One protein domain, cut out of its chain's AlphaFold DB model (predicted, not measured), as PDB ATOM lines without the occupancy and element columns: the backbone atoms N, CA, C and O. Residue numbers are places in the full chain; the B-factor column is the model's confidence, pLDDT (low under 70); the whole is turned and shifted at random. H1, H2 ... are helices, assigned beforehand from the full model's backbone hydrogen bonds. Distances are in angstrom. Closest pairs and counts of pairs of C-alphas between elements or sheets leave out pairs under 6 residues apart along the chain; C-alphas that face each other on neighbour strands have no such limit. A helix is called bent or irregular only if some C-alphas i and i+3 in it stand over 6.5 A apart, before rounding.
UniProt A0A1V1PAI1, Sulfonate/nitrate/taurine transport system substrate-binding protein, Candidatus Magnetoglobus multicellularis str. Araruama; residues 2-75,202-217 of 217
ATOM      1  N   LEU A   2     196.523 190.368 169.200       93.56
ATOM      2  CA  LEU A   2     195.760 189.270 169.823       93.56
ATOM      3  C   LEU A   2     194.492 188.862 169.054       93.56
ATOM      4  O   LEU A   2     194.277 187.683 168.815       93.56
ATOM      5  N   ALA A   3     193.696 189.822 168.582       93.25
ATOM      6  CA  ALA A   3     192.535 189.491 167.753       93.25
ATOM      7  C   ALA A   3     192.906 188.932 166.374       93.25
ATOM      8  O   ALA A   3     192.192 188.091 165.848       93.25
ATOM      9  N   PHE A   4     194.042 189.358 165.809       94.06
ATOM     10  CA  PHE A   4     194.567 188.769 164.576       94.06
ATOM     11  C   PHE A   4     194.911 187.291 164.811       94.06
ATOM     12  O   PHE A   4     194.540 186.451 164.002       94.06
ATOM     13  N   MET A   5     195.539 186.963 165.950       93.88
ATOM     14  CA  MET A   5     195.812 185.577 166.349       93.88
ATOM     15  C   MET A   5     194.528 184.760 166.475       93.88
ATOM     16  O   MET A   5     194.440 183.691 165.885       93.88
ATOM     17  N   PHE A   6     193.526 185.282 167.191       94.50
ATOM     18  CA  PHE A   6     192.225 184.629 167.338       94.50
ATOM     19  C   PHE A   6     191.572 184.353 165.975       94.50
ATOM     20  O   PHE A   6     191.186 183.224 165.697       94.50
ATOM     21  N   MET A   7     191.491 185.366 165.105       95.00
ATOM     22  CA  MET A   7     190.872 185.240 163.781       95.00
ATOM     23  C   MET A   7     191.599 184.216 162.899       95.00
ATOM     24  O   MET A   7     190.950 183.386 162.271       95.00
ATOM     25  N   ARG A   8     192.938 184.225 162.898       94.38
ATOM     26  CA  ARG A   8     193.742 183.228 162.175       94.38
ATOM     27  C   ARG A   8     193.512 181.814 162.697       94.38
ATOM     28  O   ARG A   8     193.408 180.893 161.891       94.38
ATOM     29  N   GLU A   9     193.412 181.646 164.013       94.88
ATOM     30  CA  GLU A   9     193.193 180.340 164.641       94.88
ATOM     31  C   GLU A   9     191.829 179.742 164.269       94.88
ATOM     32  O   GLU A   9     191.726 178.542 164.031       94.88
ATOM     33  N   ILE A  10     190.790 180.573 164.131       95.31
ATOM     34  CA  ILE A  10     189.464 180.124 163.669       95.31
ATOM     35  C   ILE A  10     189.360 179.984 162.140       95.31
ATOM     36  O   ILE A  10     188.283 179.699 161.619       95.31
ATOM     37  N   GLY A  11     190.467 180.172 161.416       95.56
ATOM     38  CA  GLY A  11     190.546 179.980 159.968       95.56
ATOM     39  C   GLY A  11     190.176 181.198 159.119       95.56
ATOM     40  O   GLY A  11     190.049 181.046 157.908       95.56
ATOM     41  N   LEU A  12     190.024 182.386 159.714       95.75
ATOM     42  CA  LEU A  12     189.822 183.636 158.976       95.75
ATOM     43  C   LEU A  12     191.157 184.287 158.609       95.75
ATOM     44  O   LEU A  12     192.147 184.193 159.339       95.75
ATOM     45  N   ASN A  13     191.167 185.027 157.508       94.44
ATOM     46  CA  ASN A  13     192.268 185.868 157.070       94.44
ATOM     47  C   ASN A  13     191.979 187.351 157.371       94.44
ATOM     48  O   ASN A  13     191.416 188.049 156.530       94.44
ATOM     49  N   PRO A  14     192.333 187.866 158.561       94.44
ATOM     50  CA  PRO A  14     192.176 189.284 158.860       94.44
ATOM     51  C   PRO A  14     193.175 190.151 158.085       94.44
ATOM     52  O   PRO A  14     194.342 189.787 157.922       94.44
ATOM     53  N   GLY A  15     192.756 191.345 157.676       91.81
ATOM     54  CA  GLY A  15     193.608 192.285 156.950       91.81
ATOM     55  C   GLY A  15     193.192 193.742 157.109       91.81
ATOM     56  O   GLY A  15     192.199 194.064 157.755       91.81
ATOM     57  N   LEU A  16     193.989 194.635 156.530       86.69
ATOM     58  CA  LEU A  16     193.583 196.019 156.285       86.69
ATOM     59  C   LEU A  16     192.802 196.087 154.964       86.69
ATOM     60  O   LEU A  16     192.807 195.132 154.189       86.69
ATOM     61  N   THR A  17     192.135 197.207 154.696       83.56
ATOM     62  CA  THR A  17     191.279 197.379 153.507       83.56
ATOM     63  C   THR A  17     192.013 197.355 152.167       83.56
ATOM     64  O   THR A  17     191.375 197.255 151.122       83.56
ATOM     65  N   ASP A  18     193.343 197.401 152.171       84.00
ATOM     66  CA  ASP A  18     194.186 197.229 150.988       84.00
ATOM     67  C   ASP A  18     194.593 195.767 150.723       84.00
ATOM     68  O   ASP A  18     195.217 195.494 149.696       84.00
ATOM     69  N   ASN A  19     194.224 194.824 151.599       87.75
ATOM     70  CA  ASN A  19     194.432 193.392 151.397       87.75
ATOM     71  C   ASN A  19     193.214 192.762 150.686       87.75
ATOM     72  O   ASN A  19     192.194 192.528 151.338       87.75
ATOM     73  N   PRO A  20     193.298 192.439 149.378       88.12
ATOM     74  CA  PRO A  20     192.167 191.893 148.624       88.12
ATOM     75  C   PRO A  20     191.790 190.463 149.033       88.12
ATOM     76  O   PRO A  20     190.695 190.016 148.704       88.12
ATOM     77  N   ASP A  21     192.679 189.758 149.733       91.44
ATOM     78  CA  ASP A  21     192.483 188.372 150.158       91.44
ATOM     79  C   ASP A  21     191.924 188.274 151.592       91.44
ATOM     80  O   ASP A  21     191.862 187.179 152.154       91.44
ATOM     81  N   ALA A  22     191.588 189.400 152.233       93.88
ATOM     82  CA  ALA A  22     191.094 189.414 153.606       93.88
ATOM     83  C   ALA A  22     189.616 188.998 153.698       93.88
ATOM     84  O   ALA A  22     188.766 189.528 152.987       93.88
ATOM     85  N   ASP A  23     189.307 188.106 154.642       95.06
ATOM     86  CA  ASP A  23     187.930 187.729 154.994       95.06
ATOM     87  C   ASP A  23     187.272 188.782 155.901       95.06
ATOM     88  O   ASP A  23     186.052 188.945 155.900       95.06
ATOM     89  N   VAL A  24     188.081 189.480 156.709       94.19
ATOM     90  CA  VAL A  24     187.642 190.494 157.680       94.19
ATOM     91  C   VAL A  24     188.613 191.671 157.675       94.19
ATOM     92  O   VAL A  24     189.830 191.485 157.759       94.19
ATOM     93  N   PHE A  25     188.072 192.889 157.639       93.94
ATOM     94  CA  PHE A  25     188.858 194.120 157.649       93.94
ATOM     95  C   PHE A  25     188.971 194.726 159.051       93.94
ATOM     96  O   PHE A  25     187.984 194.840 159.778       93.94
ATOM     97  N   PHE A  26     190.175 195.167 159.419       92.81
ATOM     98  CA  PHE A  26     190.393 196.016 160.586       92.81
ATOM     99  C   PHE A  26     190.353 197.492 160.198       92.81
ATOM    100  O   PHE A  26     191.173 197.957 159.410       92.81
ATOM    101  N   GLU A  27     189.451 198.231 160.839       91.81
ATOM    102  CA  GLU A  27     189.300 199.674 160.677       91.81
ATOM    103  C   GLU A  27     189.608 200.427 161.972       91.81
ATOM    104  O   GLU A  27     189.332 199.960 163.084       91.81
ATOM    105  N   VAL A  28     190.197 201.617 161.834       92.19
ATOM    106  CA  VAL A  28     190.568 202.453 162.981       92.19
ATOM    107  C   VAL A  28     189.421 203.394 163.318       92.19
ATOM    108  O   VAL A  28     189.161 204.374 162.622       92.19
ATOM    109  N   VAL A  29     188.776 203.130 164.451       93.56
ATOM    110  CA  VAL A  29     187.648 203.918 164.956       93.56
ATOM    111  C   VAL A  29     188.000 204.474 166.337       93.56
ATOM    112  O   VAL A  29     188.567 203.752 167.156       93.56
ATOM    113  N   PRO A  30     187.679 205.744 166.651       94.62
ATOM    114  CA  PRO A  30     187.827 206.256 168.008       94.62
ATOM    115  C   PRO A  30     187.028 205.405 169.014       94.62
ATOM    116  O   PRO A  30     185.838 205.194 168.778       94.62
ATOM    117  N   PRO A  31     187.609 204.979 170.155       92.94
ATOM    118  CA  PRO A  31     186.947 204.100 171.129       92.94
ATOM    119  C   PRO A  31     185.533 204.527 171.541       92.94
ATOM    120  O   PRO A  31     184.636 203.697 171.624       92.94
ATOM    121  N   ILE A  32     185.314 205.832 171.734       92.06
ATOM    122  CA  ILE A  32     184.016 206.394 172.148       92.06
ATOM    123  C   ILE A  32     182.926 206.182 171.081       92.06
ATOM    124  O   ILE A  32     181.753 206.094 171.419       92.06
ATOM    125  N   LYS A  33     183.307 206.059 169.803       93.31
ATOM    126  CA  LYS A  33     182.380 205.861 168.677       93.31
ATOM    127  C   LYS A  33     182.104 204.393 168.356       93.31
ATOM    128  O   LYS A  33     181.155 204.116 167.635       93.31
ATOM    129  N   MET A  34     182.918 203.458 168.854       95.06
ATOM    130  CA  MET A  34     182.768 202.033 168.528       95.06
ATOM    131  C   MET A  34     181.391 201.457 168.920       95.06
ATOM    132  O   MET A  34     180.813 200.762 168.085       95.06
ATOM    133  N   PRO A  35     180.819 201.765 170.110       92.62
ATOM    134  CA  PRO A  35     179.503 201.240 170.489       92.62
ATOM    135  C   PRO A  35     178.362 201.772 169.613       92.62
ATOM    136  O   PRO A  35     177.449 201.035 169.274       92.62
ATOM    137  N   GLU A  36     178.420 203.043 169.207       92.38
ATOM    138  CA  GLU A  36     177.426 203.611 168.289       92.38
ATOM    139  C   GLU A  36     177.561 202.997 166.891       92.38
ATOM    140  O   GLU A  36     176.559 202.676 166.252       92.38
ATOM    141  N   LEU A  37     178.798 202.807 166.425       94.19
ATOM    142  CA  LEU A  37     179.081 202.310 165.085       94.19
ATOM    143  C   LEU A  37     178.543 200.891 164.864       94.19
ATOM    144  O   LEU A  37     177.929 200.656 163.829       94.19
ATOM    145  N   ILE A  38     178.734 199.971 165.817       94.19
ATOM    146  CA  ILE A  38     178.251 198.584 165.672       94.19
ATOM    147  C   ILE A  38     176.718 198.499 165.614       94.19
ATOM    148  O   ILE A  38     176.172 197.633 164.944       94.19
ATOM    149  N   VAL A  39     176.012 199.421 166.279       94.00
ATOM    150  CA  VAL A  39     174.540 199.454 166.293       94.00
ATOM    151  C   VAL A  39     173.973 199.981 164.972       94.00
ATOM    152  O   VAL A  39     172.891 199.569 164.559       94.00
ATOM    153  N   HIS A  40     174.680 200.901 164.312       94.12
ATOM    154  CA  HIS A  40     174.171 201.617 163.136       94.12
ATOM    155  C   HIS A  40     174.777 201.156 161.807       94.12
ATOM    156  O   HIS A  40     174.338 201.624 160.756       94.12
ATOM    157  N   ASN A  41     175.783 200.282 161.830       94.75
ATOM    158  CA  ASN A  41     176.424 199.766 160.629       94.75
ATOM    159  C   ASN A  41     176.460 198.233 160.643       94.75
ATOM    160  O   ASN A  41     177.290 197.632 161.320       94.75
ATOM    161  N   GLU A  42     175.600 197.621 159.829       92.44
ATOM    162  CA  GLU A  42     175.498 196.163 159.676       92.44
ATOM    163  C   GLU A  42     176.776 195.516 159.108       92.44
ATOM    164  O   GLU A  42     176.968 194.312 159.257       92.44
ATOM    165  N   GLU A  43     177.676 196.293 158.493       92.69
ATOM    166  CA  GLU A  43     178.975 195.796 158.013       92.69
ATOM    167  C   GLU A  43     179.993 195.597 159.152       92.69
ATOM    168  O   GLU A  43     181.029 194.955 158.959       92.69
ATOM    169  N   VAL A  44     179.728 196.130 160.351       94.69
ATOM    170  CA  VAL A  44     180.627 196.009 161.505       94.69
ATOM    171  C   VAL A  44     180.273 194.771 162.319       94.69
ATOM    172  O   VAL A  44     179.337 194.765 163.109       94.69
ATOM    173  N   ALA A  45     181.084 193.723 162.175       93.25
ATOM    174  CA  ALA A  45     180.884 192.454 162.880       93.25
ATOM    175  C   ALA A  45     181.308 192.475 164.365       93.25
ATOM    176  O   ALA A  45     180.985 191.558 165.117       93.25
ATOM    177  N   GLY A  46     182.073 193.479 164.797       94.69
ATOM    178  CA  GLY A  46     182.605 193.558 166.155       94.69
ATOM    179  C   GLY A  46     183.636 194.670 166.323       94.69
ATOM    180  O   GLY A  46     184.078 195.286 165.354       94.69
ATOM    181  N   PHE A  47     184.054 194.913 167.563       96.06
ATOM    182  CA  PHE A  47     185.147 195.833 167.872       96.06
ATOM    183  C   PHE A  47     185.995 195.320 169.036       96.06
ATOM    184  O   PHE A  47     185.562 194.502 169.844       96.06
ATOM    185  N   MET A  48     187.216 195.839 169.136       95.06
ATOM    186  CA  MET A  48     188.106 195.618 170.273       95.06
ATOM    187  C   MET A  48     188.352 196.961 170.938       95.06
ATOM    188  O   MET A  48     188.800 197.902 170.281       95.06
ATOM    189  N   VAL A  49     188.088 197.058 172.235       95.06
ATOM    190  CA  VAL A  49     188.228 198.320 172.957       95.06
ATOM    191  C   VAL A  49     188.754 198.087 174.366       95.06
ATOM    192  O   VAL A  49     188.494 197.053 174.978       95.06
ATOM    193  N   ALA A  50     189.503 199.059 174.877       92.94
ATOM    194  CA  ALA A  50     189.909 199.076 176.271       92.94
ATOM    195  C   ALA A  50     188.738 199.468 177.185       92.94
ATOM    196  O   ALA A  50     187.799 200.162 176.787       92.94
ATOM    197  N   GLU A  51     188.832 199.065 178.446       93.75
ATOM    198  CA  GLU A  51     187.896 199.507 179.472       93.75
ATOM    199  C   GLU A  51     188.056 201.007 179.780       93.75
ATOM    200  O   GLU A  51     189.159 201.546 179.651       93.75
ATOM    201  N   PRO A  52     186.980 201.706 180.193       93.50
ATOM    202  CA  PRO A  52     185.643 201.192 180.529       93.50
ATOM    203  C   PRO A  52     184.663 201.116 179.342       93.50
ATOM    204  O   PRO A  52     183.473 200.882 179.541       93.50
ATOM    205  N   MET A  53     185.119 201.359 178.108       94.62
ATOM    206  CA  MET A  53     184.219 201.446 176.952       94.62
ATOM    207  C   MET A  53     183.574 200.102 176.593       94.62
ATOM    208  O   MET A  53     182.437 200.089 176.129       94.62
ATOM    209  N   GLY A  54     184.270 198.986 176.838       95.12
ATOM    210  CA  GLY A  54     183.727 197.640 176.640       95.12
ATOM    211  C   GLY A  54     182.580 197.357 177.609       95.12
ATOM    212  O   GLY A  54     181.464 197.071 177.180       95.12
ATOM    213  N   SER A  55     182.822 197.549 178.911       94.38
ATOM    214  CA  SER A  55     181.791 197.430 179.949       94.38
ATOM    215  C   SER A  55     180.611 198.379 179.722       94.38
ATOM    216  O   SER A  55     179.461 197.997 179.943       94.38
ATOM    217  N   LYS A  56     180.869 199.599 179.235       94.12
ATOM    218  CA  LYS A  56     179.812 200.536 178.840       94.12
ATOM    219  C   LYS A  56     178.954 199.979 177.705       94.12
ATOM    220  O   LYS A  56     177.737 199.967 177.840       94.12
ATOM    221  N   ALA A  57     179.560 199.502 176.619       95.50
ATOM    222  CA  ALA A  57     178.816 198.976 175.474       95.50
ATOM    223  C   ALA A  57     177.904 197.799 175.858       95.50
ATOM    224  O   ALA A  57     176.775 197.717 175.376       95.50
ATOM    225  N   ILE A  58     178.370 196.937 176.766       95.19
ATOM    226  CA  ILE A  58     177.581 195.829 177.325       95.19
ATOM    227  C   ILE A  58     176.438 196.361 178.192       95.19
ATOM    228  O   ILE A  58     175.295 195.940 178.039       95.19
ATOM    229  N   SER A  59     176.727 197.313 179.084       93.50
ATOM    230  CA  SER A  59     175.716 197.926 179.956       93.50
ATOM    231  C   SER A  59     174.619 198.651 179.175       93.50
ATOM    232  O   SER A  59     173.469 198.652 179.608       93.50
ATOM    233  N   ASP A  60     174.966 199.265 178.045       93.19
ATOM    234  CA  ASP A  60     174.028 199.963 177.163       93.19
ATOM    235  C   ASP A  60     173.269 198.999 176.229       93.19
ATOM    236  O   ASP A  60     172.392 199.429 175.482       93.19
ATOM    237  N   GLY A  61     173.610 197.704 176.235       93.94
ATOM    238  CA  GLY A  61     173.036 196.699 175.335       93.94
ATOM    239  C   GLY A  61     173.451 196.863 173.869       93.94
ATOM    240  O   GLY A  61     172.789 196.328 172.986       93.94
ATOM    241  N   SER A  62     174.519 197.619 173.598       93.94
ATOM    242  CA  SER A  62     175.033 197.861 172.241       93.94
ATOM    243  C   SER A  62     175.923 196.724 171.726       93.94
ATOM    244  O   SER A  62     176.097 196.592 170.519       93.94
ATOM    245  N   ALA A  63     176.522 195.936 172.621       95.25
ATOM    246  CA  ALA A  63     177.395 194.818 172.270       95.25
ATOM    247  C   ALA A  63     177.415 193.746 173.368       95.25
ATOM    248  O   ALA A  63     177.106 194.021 174.526       95.25
ATOM    249  N   GLU A  64     177.857 192.543 173.014       95.00
ATOM    250  CA  GLU A  64     178.105 191.441 173.946       95.00
ATOM    251  C   GLU A  64     179.608 191.133 174.028       95.00
ATOM    252  O   GLU A  64     180.363 191.355 173.077       95.00
ATOM    253  N   LEU A  65     180.068 190.639 175.183       95.06
ATOM    254  CA  LEU A  65     181.471 190.269 175.370       95.06
ATOM    255  C   LEU A  65     181.769 188.936 174.677       95.06
ATOM    256  O   LEU A  65     181.254 187.904 175.091       95.06
ATOM    257  N   MET A  66     182.685 188.943 173.708       94.94
ATOM    258  CA  MET A  66     183.196 187.706 173.107       94.94
ATOM    259  C   MET A  66     184.281 187.056 173.989       94.94
ATOM    260  O   MET A  66     184.181 185.896 174.388       94.94
ATOM    261  N   TYR A  67     185.334 187.811 174.314       95.12
ATOM    262  CA  TYR A  67     186.413 187.403 175.218       95.12
ATOM    263  C   TYR A  67     187.249 188.614 175.652       95.12
ATOM    264  O   TYR A  67     187.203 189.680 175.032       95.12
ATOM    265  N   LEU A  68     188.036 188.445 176.710       95.06
ATOM    266  CA  LEU A  68     189.044 189.395 177.175       95.06
ATOM    267  C   LEU A  68     190.421 189.031 176.618       95.06
ATOM    268  O   LEU A  68     190.783 187.863 176.496       95.06
ATOM    269  N   SER A  69     191.246 190.036 176.324       94.25
ATOM    270  CA  SER A  69     192.581 189.827 175.748       94.25
ATOM    271  C   SER A  69     193.512 188.967 176.616       94.25
ATOM    272  O   SER A  69     194.370 188.268 176.078       94.25
ATOM    273  N   SER A  70     193.322 188.968 177.939       92.00
ATOM    274  CA  SER A  70     194.053 188.109 178.885       92.00
ATOM    275  C   SER A  70     193.791 186.615 178.687       92.00
ATOM    276  O   SER A  70     194.566 185.795 179.153       92.00
ATOM    277  N   GLU A  71     192.706 186.249 178.009       93.38
ATOM    278  CA  GLU A  71     192.371 184.850 177.728       93.38
ATOM    279  C   GLU A  71     193.176 184.292 176.552       93.38
ATOM    280  O   GLU A  71     193.363 183.084 176.437       93.38
ATOM    281  N   ILE A  72     193.688 185.182 175.698       92.50
ATOM    282  CA  ILE A  72     194.608 184.846 174.607       92.50
ATOM    283  C   ILE A  72     196.059 184.896 175.088       92.50
ATOM    284  O   ILE A  72     196.869 184.037 174.746       92.50
ATOM    285  N   TRP A  73     196.407 185.928 175.856       90.81
ATOM    286  CA  TRP A  73     197.735 186.081 176.434       90.81
ATOM    287  C   TRP A  73     197.602 186.677 177.834       90.81
ATOM    288  O   TRP A  73     197.418 187.888 178.001       90.81
ATOM    289  N   ASP A  74     197.694 185.814 178.846       88.12
ATOM    290  CA  ASP A  74     197.657 186.251 180.237       88.12
ATOM    291  C   ASP A  74     198.865 187.146 180.546       88.12
ATOM    292  O   ASP A  74     199.978 186.909 180.075       88.12
ATOM    293  N   TYR A  75     198.626 188.227 181.288       87.38
ATOM    294  CA  TYR A  75     199.612 189.281 181.563       87.38
ATOM    295  C   TYR A  75     200.270 189.936 180.325       87.38
ATOM    296  O   TYR A  75     201.349 190.517 180.456       87.38
ATOM    297  N   ALA A 202     203.316 182.564 178.023       51.94
ATOM    298  CA  ALA A 202     202.831 183.336 176.873       51.94
ATOM    299  C   ALA A 202     202.768 182.492 175.594       51.94
ATOM    300  O   ALA A 202     203.777 181.937 175.165       51.94
ATOM    301  N   ILE A 203     201.575 182.463 174.984       57.75
ATOM    302  CA  ILE A 203     201.263 182.047 173.603       57.75
ATOM    303  C   ILE A 203     201.798 180.656 173.206       57.75
ATOM    304  O   ILE A 203     202.284 180.470 172.098       57.75
ATOM    305  N   ASN A 204     201.730 179.649 174.075       51.94
ATOM    306  CA  ASN A 204     202.010 178.269 173.634       51.94
ATOM    307  C   ASN A 204     200.736 177.470 173.324       51.94
ATOM    308  O   ASN A 204     200.822 176.420 172.697       51.94
ATOM    309  N   GLU A 205     199.560 177.985 173.690       73.12
ATOM    310  CA  GLU A 205     198.292 177.250 173.609       73.12
ATOM    311  C   GLU A 205     197.166 178.114 173.018       73.12
ATOM    312  O   GLU A 205     196.027 178.069 173.473       73.12
ATOM    313  N   ILE A 206     197.461 178.912 171.980       85.75
ATOM    314  CA  ILE A 206     196.437 179.732 171.302       85.75
ATOM    315  C   ILE A 206     195.222 178.894 170.882       85.75
ATOM    316  O   ILE A 206     194.091 179.314 171.102       85.75
ATOM    317  N   SER A 207     195.449 177.682 170.369       89.19
ATOM    318  CA  SER A 207     194.393 176.743 169.990       89.19
ATOM    319  C   SER A 207     193.513 176.334 171.172       89.19
ATOM    320  O   SER A 207     192.300 176.211 171.018       89.19
ATOM    321  N   GLU A 208     194.093 176.146 172.362       90.44
ATOM    322  CA  GLU A 208     193.324 175.811 173.562       90.44
ATOM    323  C   GLU A 208     192.508 177.014 174.033       90.44
ATOM    324  O   GLU A 208     191.298 176.883 174.213       90.44
ATOM    325  N   SER A 209     193.131 178.192 174.145       91.38
ATOM    326  CA  SER A 209     192.441 179.444 174.475       91.38
ATOM    327  C   SER A 209     191.260 179.691 173.538       91.38
ATOM    328  O   SER A 209     190.146 179.958 173.988       91.38
ATOM    329  N   VAL A 210     191.473 179.557 172.227       93.19
ATOM    330  CA  VAL A 210     190.429 179.748 171.214       93.19
ATOM    331  C   VAL A 210     189.346 178.683 171.337       93.19
ATOM    332  O   VAL A 210     188.167 179.028 171.326       93.19
ATOM    333  N   SER A 211     189.703 177.413 171.538       93.44
ATOM    334  CA  SER A 211     188.716 176.350 171.760       93.44
ATOM    335  C   SER A 211     187.868 176.594 173.012       93.44
ATOM    336  O   SER A 211     186.666 176.326 172.986       93.44
ATOM    337  N   GLN A 212     188.459 177.087 174.103       92.75
ATOM    338  CA  GLN A 212     187.735 177.423 175.332       92.75
ATOM    339  C   GLN A 212     186.803 178.623 175.125       92.75
ATOM    340  O   GLN A 212     185.663 178.589 175.588       92.75
ATOM    341  N   ILE A 213     187.256 179.656 174.404       94.12
ATOM    342  CA  ILE A 213     186.441 180.826 174.047       94.12
ATOM    343  C   ILE A 213     185.255 180.403 173.175       94.12
ATOM    344  O   ILE A 213     184.124 180.753 173.488       94.12
ATOM    345  N   LEU A 214     185.482 179.621 172.119       94.06
ATOM    346  CA  LEU A 214     184.412 179.167 171.227       94.06
ATOM    347  C   LEU A 214     183.429 178.216 171.919       94.06
ATOM    348  O   LEU A 214     182.252 178.220 171.587       94.06
ATOM    349  N   GLY A 215     183.884 177.415 172.885       93.12
ATOM    350  CA  GLY A 215     183.029 176.472 173.611       93.12
ATOM    351  C   GLY A 215     181.996 177.117 174.544       93.12
ATOM    352  O   GLY A 215     181.137 176.405 175.064       93.12
ATOM    353  N   ARG A 216     182.085 178.431 174.783       92.50
ATOM    354  CA  ARG A 216     181.155 179.192 175.639       92.50
ATOM    355  C   ARG A 216     180.354 180.271 174.900       92.50
ATOM    356  O   ARG A 216     179.552 180.932 175.559       92.50
ATOM    357  N   LEU A 217     180.624 180.484 173.610       83.31
ATOM    358  CA  LEU A 217     179.804 181.320 172.724       83.31
ATOM    359  C   LEU A 217     178.608 180.500 172.227       83.31
ATOM    360  O   LEU A 217     177.511 181.084 172.126       83.31
TER     361      LEU A 217
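This is residues 2 to 75 and 202 to 217 of the 217 residues of the protein "Sulfonate/nitrate/taurine transport system substrate-binding protein" of Candidatus Magnetoglobus multicellularis str. Araruama (UniProt A0A1V1PAI1). The model has little regular structure: two pairs of short helices, H1 with H4 and H2 with H3, lie toward opposite ends, joined by long loops. The 90 printed residues have four named helices, H1 to H4 in chain order, and no named strand; the class is all helix, with 34 residues in helices. The whole is compact, with a radius of gyration of the C-alphas of 13.8 A and spans of 36 by 33 by 22 A.

H1, residues 2 to 9, touches H4, residues 206 to 214, about perpendicular at 89 degrees; their closest C-alphas, Phe 6 and Val 210, are 6.5 A apart. Residues 14 to 15 pair with 24 to 25, parallel. H2, residues 31 to 40, and H3, residues 53 to 59, only just touch, with 3 pairs of C-alphas within 8 A; the closest, Pro 35 and Ala 57, are 5.5 A apart. They run the same way at a steep tilt of 42 degrees. H1 and H3 are apart, as are H2 and H4. Every O i to N i+4 pair is within hydrogen-bond range in H1, H3 and H4, but 3 of 6 in H2.

H1 spans 10.6 A from C-alpha 2 at (195.760, 189.270, 169.823), H2 15.3 A, H3 9.7 A, and H4 12.0 A to C-alpha 214 at (184.412, 179.167, 171.227). H2 is irregular: C-alphas 32 and 35 are 7.0 A apart.

The links H1 to H2 and H2 to H3 are long. Residues 76 to 201 are not printed; C-alphas 75 and 202 are 8.2 A apart across this cut. Residues 202 to 204 are under pLDDT 70.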